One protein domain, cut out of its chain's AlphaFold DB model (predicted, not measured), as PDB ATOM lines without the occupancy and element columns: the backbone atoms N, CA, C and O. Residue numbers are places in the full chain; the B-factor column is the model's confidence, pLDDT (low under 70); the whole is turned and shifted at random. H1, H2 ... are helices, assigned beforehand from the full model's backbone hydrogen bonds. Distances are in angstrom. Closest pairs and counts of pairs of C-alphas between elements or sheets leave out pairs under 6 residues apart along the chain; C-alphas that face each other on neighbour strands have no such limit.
ATOM      1  N   GLU A  62     472.904 226.472 766.504       96.38
ATOM      2  CA  GLU A  62     472.344 225.345 765.749       96.38
ATOM      3  C   GLU A  62     472.876 224.013 766.294       96.38
ATOM      4  O   GLU A  62     472.088 223.107 766.551       96.38
ATOM      5  N   ILE A  63     474.180 223.918 766.589       97.25
ATOM      6  CA  ILE A  63     474.762 222.727 767.231       97.25
ATOM      7  C   ILE A  63     474.102 222.456 768.587       97.25
ATOM      8  O   ILE A  63     473.709 221.321 768.841       97.25
ATOM      9  N   ALA A  64     473.923 223.470 769.441       97.25
ATOM     10  CA  ALA A  64     473.251 223.295 770.732       97.25
ATOM     11  C   ALA A  64     471.841 222.700 770.566       97.25
ATOM     12  O   ALA A  64     471.477 221.751 771.255       97.25
ATOM     13  N   THR A  65     471.082 223.203 769.592       97.62
ATOM     14  CA  THR A  65     469.728 222.720 769.280       97.62
ATOM     15  C   THR A  65     469.739 221.260 768.820       97.62
ATOM     16  O   THR A  65     468.953 220.445 769.309       97.62
ATOM     17  N   ILE A  66     470.671 220.901 767.931       97.88
ATOM     18  CA  ILE A  66     470.849 219.525 767.444       97.88
ATOM     19  C   ILE A  66     471.205 218.585 768.600       97.88
ATOM     20  O   ILE A  66     470.630 217.506 768.712       97.88
ATOM     21  N   LEU A  67     472.119 218.988 769.489       98.44
ATOM     22  CA  LEU A  67     472.525 218.181 770.643       98.44
ATOM     23  C   LEU A  67     471.362 217.943 771.614       98.44
ATOM     24  O   LEU A  67     471.198 216.822 772.091       98.44
ATOM     25  N   VAL A  68     470.534 218.960 771.880       98.38
ATOM     26  CA  VAL A  68     469.327 218.790 772.706       98.38
ATOM     27  C   VAL A  68     468.396 217.743 772.108       98.38
ATOM     28  O   VAL A  68     467.955 216.858 772.835       98.38
ATOM     29  N   ARG A  69     468.124 217.810 770.800       98.19
ATOM     30  CA  ARG A  69     467.237 216.858 770.114       98.19
ATOM     31  C   ARG A  69     467.831 215.452 770.091       98.19
ATOM     32  O   ARG A  69     467.171 214.498 770.485       98.19
ATOM     33  N   MET A  70     469.105 215.337 769.723       97.88
ATOM     34  CA  MET A  70     469.817 214.063 769.613       97.88
ATOM     35  C   MET A  70     469.908 213.312 770.946       97.88
ATOM     36  O   MET A  70     469.769 212.092 770.974       97.88
ATOM     37  N   TYR A  71     470.126 214.025 772.054       97.94
ATOM     38  CA  TYR A  71     470.191 213.429 773.392       97.94
ATOM     39  C   TYR A  71     468.868 213.512 774.164       97.94
ATOM     40  O   TYR A  71     468.822 213.112 775.328       97.94
ATOM     41  N   ASN A  72     467.800 214.016 773.534       97.31
ATOM     42  CA  ASN A  72     466.487 214.231 774.139       97.31
ATOM     43  C   ASN A  72     466.566 214.959 775.500       97.31
ATOM     44  O   ASN A  72     465.994 214.530 776.507       97.31
ATOM     45  N   LEU A  73     467.349 216.041 775.548       97.94
ATOM     46  CA  LEU A  73     467.558 216.826 776.764       97.94
ATOM     47  C   LEU A  73     466.325 217.676 777.078       97.94
ATOM     48  O   LEU A  73     465.628 218.161 776.188       97.94
ATOM     49  N   LYS A  74     466.083 217.918 778.368       97.50
ATOM     50  CA  LYS A  74     465.066 218.881 778.797       97.50
ATOM     51  C   LYS A  74     465.583 220.301 778.583       97.50
ATOM     52  O   LYS A  74     466.701 220.602 778.991       97.50
ATOM     53  N   LEU A  75     464.750 221.156 777.993       96.69
ATOM     54  CA  LEU A  75     465.021 222.590 777.875       96.69
ATOM     55  C   LEU A  75     465.097 223.229 779.264       96.69
ATOM     56  O   LEU A  75     464.321 222.873 780.155       96.69
ATOM     57  N   ILE A  76     466.028 224.165 779.435       94.94
ATOM     58  CA  ILE A  76     466.251 224.879 780.693       94.94
ATOM     59  C   ILE A  76     466.144 226.373 780.398       94.94
ATOM     60  O   ILE A  76     467.016 226.929 779.747       94.94
ATOM     61  N   ASN A  77     465.082 227.014 780.885       87.06
ATOM     62  CA  ASN A  77     464.807 228.439 780.638       87.06
ATOM     63  C   ASN A  77     465.221 229.338 781.815       87.06
ATOM     64  O   ASN A  77     464.753 230.472 781.934       87.06
ATOM     65  N   ASP A  78     466.059 228.821 782.713       78.75
ATOM     66  CA  ASP A  78     466.597 229.599 783.823       78.75
ATOM     67  C   ASP A  78     467.548 230.684 783.293       78.75
ATOM     68  O   ASP A  78     468.048 230.602 782.170       78.75
ATOM     69  N   HIS A  79     467.800 231.725 784.093       70.94
ATOM     70  CA  HIS A  79     468.684 232.818 783.690       70.94
ATOM     71  C   HIS A  79     470.044 232.293 783.196       70.94
ATOM     72  O   HIS A  79     470.807 231.699 783.959       70.94
ATOM     73  N   SER A  80     470.331 232.546 781.914       75.69
ATOM     74  CA  SER A  80     471.572 232.138 781.258       75.69
ATOM     75  C   SER A  80     472.793 232.755 781.940       75.69
ATOM     76  O   SER A  80     472.805 233.969 782.177       75.69
ATOM     77  N   PRO A  81     473.854 231.974 782.213       76.06
ATOM     78  CA  PRO A  81     475.105 232.520 782.725       76.06
ATOM     79  C   PRO A  81     475.896 233.295 781.656       76.06
ATOM     80  O   PRO A  81     476.867 233.972 781.995       76.06
ATOM     81  N   TYR A  82     475.516 233.202 780.376       90.75
ATOM     82  CA  TYR A  82     476.264 233.771 779.258       90.75
ATOM     83  C   TYR A  82     475.654 235.101 778.803       90.75
ATOM     84  O   TYR A  82     474.516 235.181 778.342       90.75
ATOM     85  N   VAL A  83     476.420 236.184 778.947       90.88
ATOM     86  CA  VAL A  83     475.944 237.544 778.634       90.88
ATOM     87  C   VAL A  83     475.833 237.774 777.124       90.88
ATOM     88  O   VAL A  83     474.958 238.516 776.679       90.88
ATOM     89  N   ASP A  84     476.691 237.128 776.335       91.25
ATOM     90  CA  ASP A  84     476.743 237.231 774.874       91.25
ATOM     91  C   ASP A  84     475.572 236.530 774.167       91.25
ATOM     92  O   ASP A  84     475.305 236.815 773.002       91.25
ATOM     93  N   THR A  85     474.833 235.663 774.865       91.88
ATOM     94  CA  THR A  85     473.665 234.952 774.316       91.88
ATOM     95  C   THR A  85     472.332 235.578 774.719       91.88
ATOM     96  O   THR A  85     471.275 235.024 774.423       91.88
ATOM     97  N   LYS A  86     472.351 236.721 775.409       90.38
ATOM     98  CA  LYS A  86     471.140 237.383 775.900       90.38
ATOM     99  C   LYS A  86     470.219 237.807 774.747       90.38
ATOM    100  O   LYS A  86     470.675 238.446 773.800       90.38
ATOM    101  N   ASN A  87     468.916 237.530 774.877       90.69
ATOM    102  CA  ASN A  87     467.880 237.796 773.861       90.69
ATOM    103  C   ASN A  87     468.117 237.056 772.527       90.69
ATOM    104  O   ASN A  87     467.690 237.516 771.464       90.69
ATOM    105  N   HIS A  88     468.870 235.956 772.553       93.69
ATOM    106  CA  HIS A  88     469.078 235.108 771.390       93.69
ATOM    107  C   HIS A  88     468.080 233.947 771.423       93.69
ATOM    108  O   HIS A  88     467.929 233.296 772.452       93.69
ATOM    109  N   TRP A  89     467.475 233.609 770.279       95.12
ATOM    110  CA  TRP A  89     466.429 232.576 770.180       95.12
ATOM    111  C   TRP A  89     466.808 231.241 770.842       95.12
ATOM    112  O   TRP A  89     465.974 230.587 771.459       95.12
ATOM    113  N   ALA A  90     468.076 230.838 770.727       94.94
ATOM    114  CA  ALA A  90     468.547 229.574 771.285       94.94
ATOM    115  C   ALA A  90     468.635 229.589 772.819       94.94
ATOM    116  O   ALA A  90     468.479 228.548 773.451       94.94
ATOM    117  N   GLN A  91     468.886 230.765 773.397       94.12
ATOM    118  CA  GLN A  91     468.865 230.989 774.839       94.12
ATOM    119  C   GLN A  91     467.423 231.125 775.333       94.12
ATOM    120  O   GLN A  91     467.062 230.499 776.321       94.12
ATOM    121  N   ASP A  92     466.582 231.883 774.624       93.62
ATOM    122  CA  ASP A  92     465.172 232.080 774.991       93.62
ATOM    123  C   ASP A  92     464.380 230.762 774.993       93.62
ATOM    124  O   ASP A  92     463.459 230.584 775.788       93.62
ATOM    125  N   ALA A  93     464.753 229.824 774.118       95.12
ATOM    126  CA  ALA A  93     464.197 228.474 774.082       95.12
ATOM    127  C   ALA A  93     464.884 227.483 775.047       95.12
ATOM    128  O   ALA A  93     464.452 226.334 775.134       95.12
ATOM    129  N   GLY A  94     465.956 227.882 775.738       96.06
ATOM    130  CA  GLY A  94     466.642 227.068 776.746       96.06
ATOM    131  C   GLY A  94     467.541 225.957 776.203       96.06
ATOM    132  O   GLY A  94     467.833 224.988 776.914       96.06
ATOM    133  N   TYR A  95     467.970 226.048 774.938       97.06
ATOM    134  CA  TYR A  95     468.853 225.051 774.324       97.06
ATOM    135  C   TYR A  95     470.286 225.143 774.859       97.06
ATOM    136  O   TYR A  95     470.922 224.115 775.093       97.06
ATOM    137  N   ILE A  96     470.800 226.360 775.057       95.88
ATOM    138  CA  ILE A  96     472.197 226.613 775.453       95.88
ATOM    139  C   ILE A  96     472.457 226.129 776.886       95.88
ATOM    140  O   ILE A  96     473.482 225.504 777.183       95.88
ATOM    141  N   GLU A  97     471.505 226.369 777.775       95.06
ATOM    142  CA  GLU A  97     471.544 225.977 779.178       95.06
ATOM    143  C   GLU A  97     471.433 224.457 779.307       95.06
ATOM    144  O   GLU A  97     472.176 223.852 780.080       95.06
ATOM    145  N   ALA A  98     470.572 223.824 778.502       96.75
ATOM    146  CA  ALA A  98     470.417 222.372 778.479       96.75
ATOM    147  C   ALA A  98     471.734 221.657 778.132       96.75
ATOM    148  O   ALA A  98     472.163 220.757 778.859       96.75
ATOM    149  N   VAL A  99     472.425 222.086 777.070       97.06
ATOM    150  CA  VAL A  99     473.705 221.471 776.662       97.06
ATOM    151  C   VAL A  99     474.855 221.801 777.609       97.06
ATOM    152  O   VAL A  99     475.751 220.977 777.790       97.06
ATOM    153  N   THR A 100     474.819 222.972 778.251       95.00
ATOM    154  CA  THR A 100     475.786 223.352 779.290       95.00
ATOM    155  C   THR A 100     475.611 222.491 780.539       95.00
ATOM    156  O   THR A 100     476.575 221.922 781.046       95.00
ATOM    157  N   SER A 101     474.371 222.336 781.008       94.75
ATOM    158  CA  SER A 101     474.022 221.497 782.159       94.75
ATOM    159  C   SER A 101     474.399 220.030 781.921       94.75
ATOM    160  O   SER A 101     474.972 219.373 782.792       94.75
ATOM    161  N   ALA A 102     474.190 219.541 780.693       96.75
ATOM    162  CA  ALA A 102     474.613 218.213 780.257       96.75
ATOM    163  C   ALA A 102     476.133 218.073 780.028       96.75
ATOM    164  O   ALA A 102     476.596 216.977 779.717       96.75
ATOM    165  N   LYS A 103     476.918 219.151 780.183       96.12
ATOM    166  CA  LYS A 103     478.373 219.203 779.943       96.12
ATOM    167  C   LYS A 103     478.782 218.819 778.515       96.12
ATOM    168  O   LYS A 103     479.883 218.320 778.296       96.12
ATOM    169  N   LEU A 104     477.900 219.053 777.546       97.00
ATOM    170  CA  LEU A 104     478.177 218.840 776.123       97.00
ATOM    171  C   LEU A 104     478.813 220.070 775.470       97.00
ATOM    172  O   LEU A 104     479.513 219.950 774.469       97.00
ATOM    173  N   MET A 105     478.563 221.254 776.027       95.31
ATOM    174  CA  MET A 105     479.151 222.515 775.590       95.31
ATOM    175  C   MET A 105     479.536 223.353 776.806       95.31
ATOM    176  O   MET A 105     478.971 223.204 777.887       95.31
ATOM    177  N   GLU A 106     480.494 224.253 776.618       93.19
ATOM    178  CA  GLU A 106     480.935 225.194 777.643       93.19
ATOM    179  C   GLU A 106     481.162 226.582 777.034       93.19
ATOM    180  O   GLU A 106     481.546 226.719 775.866       93.19
ATOM    181  N   GLY A 107     480.918 227.621 777.828       88.38
ATOM    182  CA  GLY A 107     481.378 228.972 777.531       88.38
ATOM    183  C   GLY A 107     482.812 229.169 778.013       88.38
ATOM    184  O   GLY A 107     483.184 228.733 779.103       88.38
ATOM    185  N   LYS A 108     483.618 229.852 777.205       82.06
ATOM    186  CA  LYS A 108     484.887 230.441 777.632       82.06
ATOM    187  C   LYS A 108     484.696 231.953 777.570       82.06
ATOM    188  O   LYS A 108     484.241 232.442 776.536       82.06
ATOM    189  N   GLY A 109     484.929 232.626 778.695       69.69
ATOM    190  CA  GLY A 109     484.861 234.087 778.806       69.69
ATOM    191  C   GLY A 109     486.080 234.763 778.207       69.69
ATOM    192  O   GLY A 109     487.152 234.116 778.194       69.69
TER     193      GLY A 109
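This is residues 62 to 109 of the 109 residues of an uncharacterized protein of Paenibacillus pectinilyticus (UniProt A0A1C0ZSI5). The longest helix, H1, and the shorter H3 meet at a steep angle, H3 starting beside Thr 65 of H1 and running away from it, while H2, a very short helix, comes just before H3 in the chain. A long stretch with no named element, residues 71 to 88, swings in a wide arc from the end of H1 past H3 and round to H2, and a tail, residues 102 to 109, follows H3. The printed part has 48 residues with three named helices, in the order H1, H2, H3, and no named strand; the class is all helix, though under half of the residues, 20 of 48, are in named elements. The whole is compact, with a radius of gyration of the C-alphas of 9.6 A, and its outline is rounded, with spans of 26 by 20 by 18 A.

Find C-alpha 62 at (472.344, 225.345, 765.749); from there H1, residues 62 to 70, runs 12.2 A to C-alpha 70 at (469.817, 214.063, 769.613). Next look at C-alpha 95, at (468.853, 225.051, 774.324), where H3, residues 95 to 101, begins; it runs 10.0 A to C-alpha 101 at (474.022, 221.497, 782.159). Between them in the chain is H2, residues 89 to 92, which covers 5.0 A.

Start from H1, which touches H3 with 9 pairs of C-alphas within 8 A; the closest are those of Thr 65 and Tyr 95, 5.6 A apart. Their lines stand at a steep tilt of 68 degrees, only just short of about perpendicular, and they run the same way. H1 and H2 only just touch, with 3 pairs of C-alphas within 8 A, the closest being those of Thr 65 and Ala 90 at 7.2 A. H2 and H3 are close but not clearly touching; their closest C-alphas, those of Ala 90 and Ile 96, are 6.3 A apart. On the backbone, every O i to N i+4 pair inside H1 and H3 is within hydrogen-bond range. H2, with four residues, is too short for such a pair, but its one O i to N i+3 pair is within range.

Look for the two C-alphas farthest apart at Asn 72 and Gly 109, 27.5 A from each other. The printed part has no cut, and residue 109, where it ends, is the chain's last residue. The link from H1 to H2 is long, with 18 residues, and the link from H2 to H3 is tight, with 2. In the B-factor column of this predicted model the mean pLDDT of the printed part is 92.7, and one residue, Gly 109, is under 70.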